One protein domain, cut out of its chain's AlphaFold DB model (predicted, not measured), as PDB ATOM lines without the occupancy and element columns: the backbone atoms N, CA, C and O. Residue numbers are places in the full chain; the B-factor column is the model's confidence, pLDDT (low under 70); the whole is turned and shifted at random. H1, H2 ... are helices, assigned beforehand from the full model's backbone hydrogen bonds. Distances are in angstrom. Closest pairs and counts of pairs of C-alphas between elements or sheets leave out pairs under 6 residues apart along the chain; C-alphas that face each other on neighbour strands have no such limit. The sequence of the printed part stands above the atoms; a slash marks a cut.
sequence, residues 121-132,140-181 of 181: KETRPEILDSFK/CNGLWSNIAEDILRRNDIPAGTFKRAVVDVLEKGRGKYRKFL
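This is residues 121 to 132 and 140 to 181 of the 181 residues of an uncharacterized protein of Stichopus japonicus (UniProt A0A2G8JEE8). Three helices make an open, flat frame: the longest, H3, is its bar, H2 makes a corner with the first end of H3, and H1 packs on residues 167 to 171 of H3. Residues 140 to 147 and 172 to 177 stick out. The printed part has 54 residues, in order H1, H2, H3, with no named strand; it is all helix and loose, with a radius of gyration of the C-alphas of 13.1 A and spans of 31 by 28 by 15 A.

H1, residues 124 to 130, touches H3, residues 159 to 172, with residues 167 to 171 of H3 alone. The closest C-alphas, of Arg 124 and Leu 170, are 6.2 A apart; the tilt is steep, 54 degrees, opposite ways. H2, residues 143 to 154, is apart from H1. H2 is close to H3 but not clearly touching: the closest C-alphas, of Leu 152 and Ala 159, are 6.7 A apart. Their lines are only just about perpendicular, at 72 degrees. In H1, H2 and H3 every O i to N i+4 pair is within hydrogen-bond range.

H1 begins at C-alpha 124 (42.183, 55.190, 2.983). H2 is 16.4 A long. H3 is 19.8 A long and ends at C-alpha 172 (49.895, 48.169, 5.119).

Residues 133 to 139 are not printed; C-alphas 132 and 140 are 15.8 A apart. The link from H2 to H3 is tight. Residues 174 to 181 are under pLDDT 70.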
ATOM      1  N   LYS A 121      41.008  60.853  11.600       78.50
ATOM      2  CA  LYS A 121      41.095  60.918  10.137       78.50
ATOM      3  C   LYS A 121      40.737  59.537   9.595       78.50
ATOM      4  O   LYS A 121      41.378  58.569  10.005       78.50
ATOM      5  N   GLU A 122      39.740  59.468   8.720       80.19
ATOM      6  CA  GLU A 122      39.366  58.219   8.063       80.19
ATOM      7  C   GLU A 122      40.585  57.646   7.341       80.19
ATOM      8  O   GLU A 122      41.375  58.354   6.700       80.19
ATOM      9  N   THR A 123      40.780  56.348   7.500       84.69
ATOM     10  CA  THR A 123      41.814  55.613   6.789       84.69
ATOM     11  C   THR A 123      41.433  55.501   5.312       84.69
ATOM     12  O   THR A 123      40.266  55.545   4.935       84.69
ATOM     13  N   ARG A 124      42.423  55.346   4.429       86.62
ATOM     14  CA  ARG A 124      42.183  55.190   2.983       86.62
ATOM     15  C   ARG A 124      41.154  54.099   2.623       86.62
ATOM     16  O   ARG A 124      40.346  54.376   1.739       86.62
ATOM     17  N   PRO A 125      41.151  52.899   3.242       87.81
ATOM     18  CA  PRO A 125      40.104  51.913   2.977       87.81
ATOM     19  C   PRO A 125      38.724  52.358   3.476       87.81
ATOM     20  O   PRO A 125      37.761  52.179   2.743       87.81
ATOM     21  N   GLU A 126      38.621  53.002   4.646       88.56
ATOM     22  CA  GLU A 126      37.344  53.537   5.156       88.56
ATOM     23  C   GLU A 126      36.749  54.576   4.196       88.56
ATOM     24  O   GLU A 126      35.556  54.537   3.898       88.56
ATOM     25  N   ILE A 127      37.596  55.444   3.631       88.56
ATOM     26  CA  ILE A 127      37.173  56.397   2.600       88.56
ATOM     27  C   ILE A 127      36.598  55.642   1.398       88.56
ATOM     28  O   ILE A 127      35.509  55.975   0.951       88.56
ATOM     29  N   LEU A 128      37.277  54.612   0.881       87.06
ATOM     30  CA  LEU A 128      36.776  53.841  -0.266       87.06
ATOM     31  C   LEU A 128      35.472  53.092   0.037       87.06
ATOM     32  O   LEU A 128      34.592  53.041  -0.822       87.06
ATOM     33  N   ASP A 129      35.327  52.540   1.242       87.94
ATOM     34  CA  ASP A 129      34.101  51.859   1.657       87.94
ATOM     35  C   ASP A 129      32.912  52.825   1.759       87.94
ATOM     36  O   ASP A 129      31.791  52.428   1.440       87.94
ATOM     37  N   SER A 130      33.141  54.102   2.096       89.31
ATOM     38  CA  SER A 130      32.079  55.123   2.115       89.31
ATOM     39  C   SER A 130      31.437  55.368   0.738       89.31
ATOM     40  O   SER A 130      30.262  55.726   0.658       89.31
ATOM     41  N   PHE A 131      32.166  55.100  -0.353       87.12
ATOM     42  CA  PHE A 131      31.673  55.224  -1.731       87.12
ATOM     43  C   PHE A 131      31.016  53.943  -2.263       87.12
ATOM     44  O   PHE A 131      30.531  53.907  -3.398       87.12
ATOM     45  N   LYS A 132      30.991  52.857  -1.485       86.00
ATOM     46  CA  LYS A 132      30.462  51.573  -1.950       86.00
ATOM     47  C   LYS A 132      28.959  51.675  -2.235       86.00
ATOM     48  O   LYS A 132      28.165  51.984  -1.356       86.00
ATOM     49  N   CYS A 140      31.297  59.726 -16.119       86.31
ATOM     50  CA  CYS A 140      32.096  58.499 -16.003       86.31
ATOM     51  C   CYS A 140      31.598  57.360 -16.908       86.31
ATOM     52  O   CYS A 140      32.408  56.611 -17.454       86.31
ATOM     53  N   ASN A 141      30.270  57.201 -17.024       85.00
ATOM     54  CA  ASN A 141      29.594  56.143 -17.793       85.00
ATOM     55  C   ASN A 141      30.105  54.708 -17.519       85.00
ATOM     56  O   ASN A 141      29.992  53.837 -18.373       85.00
ATOM     57  N   GLY A 142      30.715  54.458 -16.352       85.31
ATOM     58  CA  GLY A 142      31.329  53.165 -16.020       85.31
ATOM     59  C   GLY A 142      32.560  52.802 -16.862       85.31
ATOM     60  O   GLY A 142      33.037  51.674 -16.797       85.31
ATOM     61  N   LEU A 143      33.115  53.731 -17.650       89.12
ATOM     62  CA  LEU A 143      34.238  53.431 -18.546       89.12
ATOM     63  C   LEU A 143      35.470  52.948 -17.776       89.12
ATOM     64  O   LEU A 143      36.105  51.975 -18.170       89.12
ATOM     65  N   TRP A 144      35.770  53.581 -16.641       89.62
ATOM     66  CA  TRP A 144      36.909  53.215 -15.800       89.62
ATOM     67  C   TRP A 144      36.801  51.798 -15.229       89.62
ATOM     68  O   TRP A 144      37.798  51.078 -15.228       89.62
ATOM     69  N   SER A 145      35.612  51.378 -14.780       88.69
ATOM     70  CA  SER A 145      35.407  50.008 -14.293       88.69
ATOM     71  C   SER A 145      35.523  49.001 -15.429       88.69
ATOM     72  O   SER A 145      36.226  48.008 -15.279       88.69
ATOM     73  N   ASN A 146      34.931  49.298 -16.590       91.19
ATOM     74  CA  ASN A 146      34.984  48.412 -17.753       91.19
ATOM     75  C   ASN A 146      36.423  48.209 -18.249       91.19
ATOM     76  O   ASN A 146      36.833  47.084 -18.520       91.19
ATOM     77  N   ILE A 147      37.209  49.289 -18.325       93.06
ATOM     78  CA  ILE A 147      38.625  49.226 -18.708       93.06
ATOM     79  C   ILE A 147      39.423  48.425 -17.673       93.06
ATOM     80  O   ILE A 147      40.234  47.580 -18.048       93.06
ATOM     81  N   ALA A 148      39.196  48.656 -16.377       92.12
ATOM     82  CA  ALA A 148      39.888  47.920 -15.323       92.12
ATOM     83  C   ALA A 148      39.581  46.414 -15.383       92.12
ATOM     84  O   ALA A 148      40.500  45.600 -15.302       92.12
ATOM     85  N   GLU A 149      38.318  46.035 -15.574       93.44
ATOM     86  CA  GLU A 149      37.913  44.634 -15.720       93.44
ATOM     87  C   GLU A 149      38.515  43.973 -16.963       93.44
ATOM     88  O   GLU A 149      38.961  42.827 -16.886       93.44
ATOM     89  N   ASP A 150      38.567  44.682 -18.092       96.00
ATOM     90  CA  ASP A 150      39.176  44.172 -19.323       96.00
ATOM     91  C   ASP A 150      40.690  43.963 -19.161       96.00
ATOM     92  O   ASP A 150      41.217  42.919 -19.541       96.00
ATOM     93  N   ILE A 151      41.394  44.893 -18.503       95.88
ATOM     94  CA  ILE A 151      42.818  44.727 -18.174       95.88
ATOM     95  C   ILE A 151      43.026  43.492 -17.294       95.88
ATOM     96  O   ILE A 151      43.897  42.677 -17.590       95.88
ATOM     97  N   LEU A 152      42.232  43.324 -16.235       95.81
ATOM     98  CA  LEU A 152      42.352  42.166 -15.346       95.81
ATOM     99  C   LEU A 152      42.102  40.854 -16.093       95.81
ATOM    100  O   LEU A 152      42.870  39.906 -15.944       95.81
ATOM    101  N   ARG A 153      41.086  40.829 -16.962       95.62
ATOM    102  CA  ARG A 153      40.749  39.671 -17.795       95.62
ATOM    103  C   ARG A 153      41.874  39.304 -18.760       95.62
ATOM    104  O   ARG A 153      42.232  38.138 -18.849       95.62
ATOM    105  N   ARG A 154      42.455  40.286 -19.457       96.44
ATOM    106  CA  ARG A 154      43.556  40.066 -20.415       96.44
ATOM    107  C   ARG A 154      44.835  39.542 -19.763       96.44
ATOM    108  O   ARG A 154      45.648  38.941 -20.452       96.44
ATOM    109  N   ASN A 155      45.011  39.786 -18.466       95.69
ATOM    110  CA  ASN A 155      46.173  39.341 -17.697       95.69
ATOM    111  C   ASN A 155      45.886  38.101 -16.832       95.69
ATOM    112  O   ASN A 155      46.731  37.737 -16.022       95.69
ATOM    113  N   ASP A 156      44.708  37.481 -16.974       94.62
ATOM    114  CA  ASP A 156      44.267  36.333 -16.168       94.62
ATOM    115  C   ASP A 156      44.340  36.588 -14.647       94.62
ATOM    116  O   ASP A 156      44.696  35.729 -13.844       94.62
ATOM    117  N   ILE A 157      44.015  37.817 -14.228       94.44
ATOM    118  CA  ILE A 157      44.010  38.219 -12.818       94.44
ATOM    119  C   ILE A 157      42.564  38.225 -12.314       94.44
ATOM    120  O   ILE A 157      41.779  39.096 -12.701       94.44
ATOM    121  N   PRO A 158      42.185  37.331 -11.381       94.19
ATOM    122  CA  PRO A 158      40.858  37.368 -10.785       94.19
ATOM    123  C   PRO A 158      40.617  38.688 -10.044       94.19
ATOM    124  O   PRO A 158      41.420  39.102  -9.201       94.19
ATOM    125  N   ALA A 159      39.467  39.320 -10.288       90.19
ATOM    126  CA  ALA A 159      39.121  40.612  -9.687       90.19
ATOM    127  C   ALA A 159      39.179  40.601  -8.149       90.19
ATOM    128  O   ALA A 159      39.613  41.572  -7.530       90.19
ATOM    129  N   GLY A 160      38.804  39.481  -7.517       90.69
ATOM    130  CA  GLY A 160      38.909  39.308  -6.065       90.69
ATOM    131  C   GLY A 160      40.353  39.340  -5.551       90.69
ATOM    132  O   GLY A 160      40.619  39.946  -4.512       90.69
ATOM    133  N   THR A 161      41.289  38.743  -6.294       92.19
ATOM    134  CA  THR A 161      42.725  38.749  -5.974       92.19
ATOM    135  C   THR A 161      43.289  40.159  -6.080       92.19
ATOM    136  O   THR A 161      43.928  40.639  -5.143       92.19
ATOM    137  N   PHE A 162      42.980  40.857  -7.176       91.62
ATOM    138  CA  PHE A 162      43.388  42.247  -7.369       91.62
ATOM    139  C   PHE A 162      42.832  43.164  -6.273       91.62
ATOM    140  O   PHE A 162      43.582  43.908  -5.645       91.62
ATOM    141  N   LYS A 163      41.530  43.062  -5.974       90.00
ATOM    142  CA  LYS A 163      40.884  43.856  -4.920       90.00
ATOM    143  C   LYS A 163      41.564  43.659  -3.565       90.00
ATOM    144  O   LYS A 163      41.829  44.639  -2.873       90.00
ATOM    145  N   ARG A 164      41.863  42.410  -3.192       90.00
ATOM    146  CA  ARG A 164      42.546  42.101  -1.929       90.00
ATOM    147  C   ARG A 164      43.942  42.719  -1.880       90.00
ATOM    148  O   ARG A 164      44.269  43.361  -0.889       90.00
ATOM    149  N   ALA A 165      44.710  42.604  -2.963       88.81
ATOM    150  CA  ALA A 165      46.034  43.214  -3.061       88.81
ATOM    151  C   ALA A 165      45.979  44.747  -2.918       88.81
ATOM    152  O   ALA A 165      46.807  45.336  -2.226       88.81
ATOM    153  N   VAL A 166      44.976  45.403  -3.514       88.94
ATOM    154  CA  VAL A 166      44.774  46.853  -3.368       88.94
ATOM    155  C   VAL A 166      44.472  47.231  -1.916       88.94
ATOM    156  O   VAL A 166      45.109  48.144  -1.391       88.94
ATOM    157  N   VAL A 167      43.555  46.525  -1.244       88.56
ATOM    158  CA  VAL A 167      43.236  46.775   0.176       88.56
ATOM    159  C   VAL A 167      44.472  46.575   1.054       88.56
ATOM    160  O   VAL A 167      44.814  47.464   1.832       88.56
ATOM    161  N   ASP A 168      45.212  45.484   0.855       88.19
ATOM    162  CA  ASP A 168      46.449  45.203   1.588       88.19
ATOM    163  C   ASP A 168      47.494  46.323   1.431       88.19
ATOM    164  O   ASP A 168      48.162  46.697   2.398       88.19
ATOM    165  N   VAL A 169      47.639  46.892   0.226       87.50
ATOM    166  CA  VAL A 169      48.539  48.031  -0.031       87.50
ATOM    167  C   VAL A 169      48.060  49.298   0.677       87.50
ATOM    168  O   VAL A 169      48.884  50.067   1.182       87.50
ATOM    169  N   LEU A 170      46.750  49.543   0.709       87.00
ATOM    170  CA  LEU A 170      46.171  50.727   1.344       87.00
ATOM    171  C   LEU A 170      46.261  50.672   2.870       87.00
ATOM    172  O   LEU A 170      46.517  51.706   3.486       87.00
ATOM    173  N   GLU A 171      46.104  49.487   3.459       85.69
ATOM    174  CA  GLU A 171      46.239  49.260   4.899       85.69
ATOM    175  C   GLU A 171      47.702  49.262   5.346       85.69
ATOM    176  O   GLU A 171      48.069  49.907   6.327       85.69
ATOM    177  N   LYS A 172      48.557  48.524   4.632       82.75
ATOM    178  CA  LYS A 172      49.895  48.169   5.119       82.75
ATOM    179  C   LYS A 172      51.025  48.994   4.488       82.75
ATOM    180  O   LYS A 172      52.190  48.847   4.881       82.75
ATOM    181  N   GLY A 173      50.689  49.853   3.523       77.69
ATOM    182  CA  GLY A 173      51.599  50.755   2.822       77.69
ATOM    183  C   GLY A 173      52.555  50.066   1.841       77.69
ATOM    184  O   GLY A 173      52.678  48.841   1.780       77.69
ATOM    185  N   ARG A 174      53.298  50.876   1.074       67.88
ATOM    186  CA  ARG A 174      54.354  50.409   0.158       67.88
ATOM    187  C   ARG A 174      55.651  50.149   0.932       67.88
ATOM    188  O   ARG A 174      56.567  50.964   0.925       67.88
ATOM    189  N   GLY A 175      55.706  49.038   1.661       64.56
ATOM    190  CA  GLY A 175      56.935  48.589   2.323       64.56
ATOM    191  C   GLY A 175      57.958  48.058   1.313       64.56
ATOM    192  O   GLY A 175      57.576  47.422   0.334       64.56
ATOM    193  N   LYS A 176      59.256  48.260   1.582       57.12
ATOM    194  CA  LYS A 176      60.397  47.907   0.702       57.12
ATOM    195  C   LYS A 176      60.456  46.422   0.272       57.12
ATOM    196  O   LYS A 176      61.173  46.098  -0.666       57.12
ATOM    197  N   TYR A 177      59.670  45.545   0.908       56.62
ATOM    198  CA  TYR A 177      59.611  44.100   0.641       56.62
ATOM    199  C   TYR A 177      58.195  43.559   0.367       56.62
ATOM    200  O   TYR A 177      57.991  42.351   0.378       56.62
ATOM    201  N   ARG A 178      57.202  44.423   0.114       62.44
ATOM    202  CA  ARG A 178      55.855  43.997  -0.305       62.44
ATOM    203  C   ARG A 178      55.745  44.090  -1.829       62.44
ATOM    204  O   ARG A 178      55.194  45.060  -2.347       62.44
ATOM    205  N   LYS A 179      56.328  43.127  -2.549       54.62
ATOM    206  CA  LYS A 179      56.060  42.964  -3.985       54.62
ATOM    207  C   LYS A 179      54.719  42.244  -4.121       54.62
ATOM    208  O   LYS A 179      54.613  41.081  -3.752       54.62
ATOM    209  N   PHE A 180      53.695  42.977  -4.542       56.53
ATOM    210  CA  PHE A 180      52.467  42.376  -5.048       56.53
ATOM    211  C   PHE A 180      52.627  42.257  -6.563       56.53
ATOM    212  O   PHE A 180      52.978  43.260  -7.189       56.53
ATOM    213  N   LEU A 181      52.328  41.057  -7.076       48.03
ATOM    214  CA  LEU A 181      52.657  40.506  -8.402       48.03
ATOM    215  C   LEU A 181      54.086  39.957  -8.489       48.03
ATOM    216  O   LEU A 181      55.054  40.751  -8.475       48.03
TER     217      LEU A 181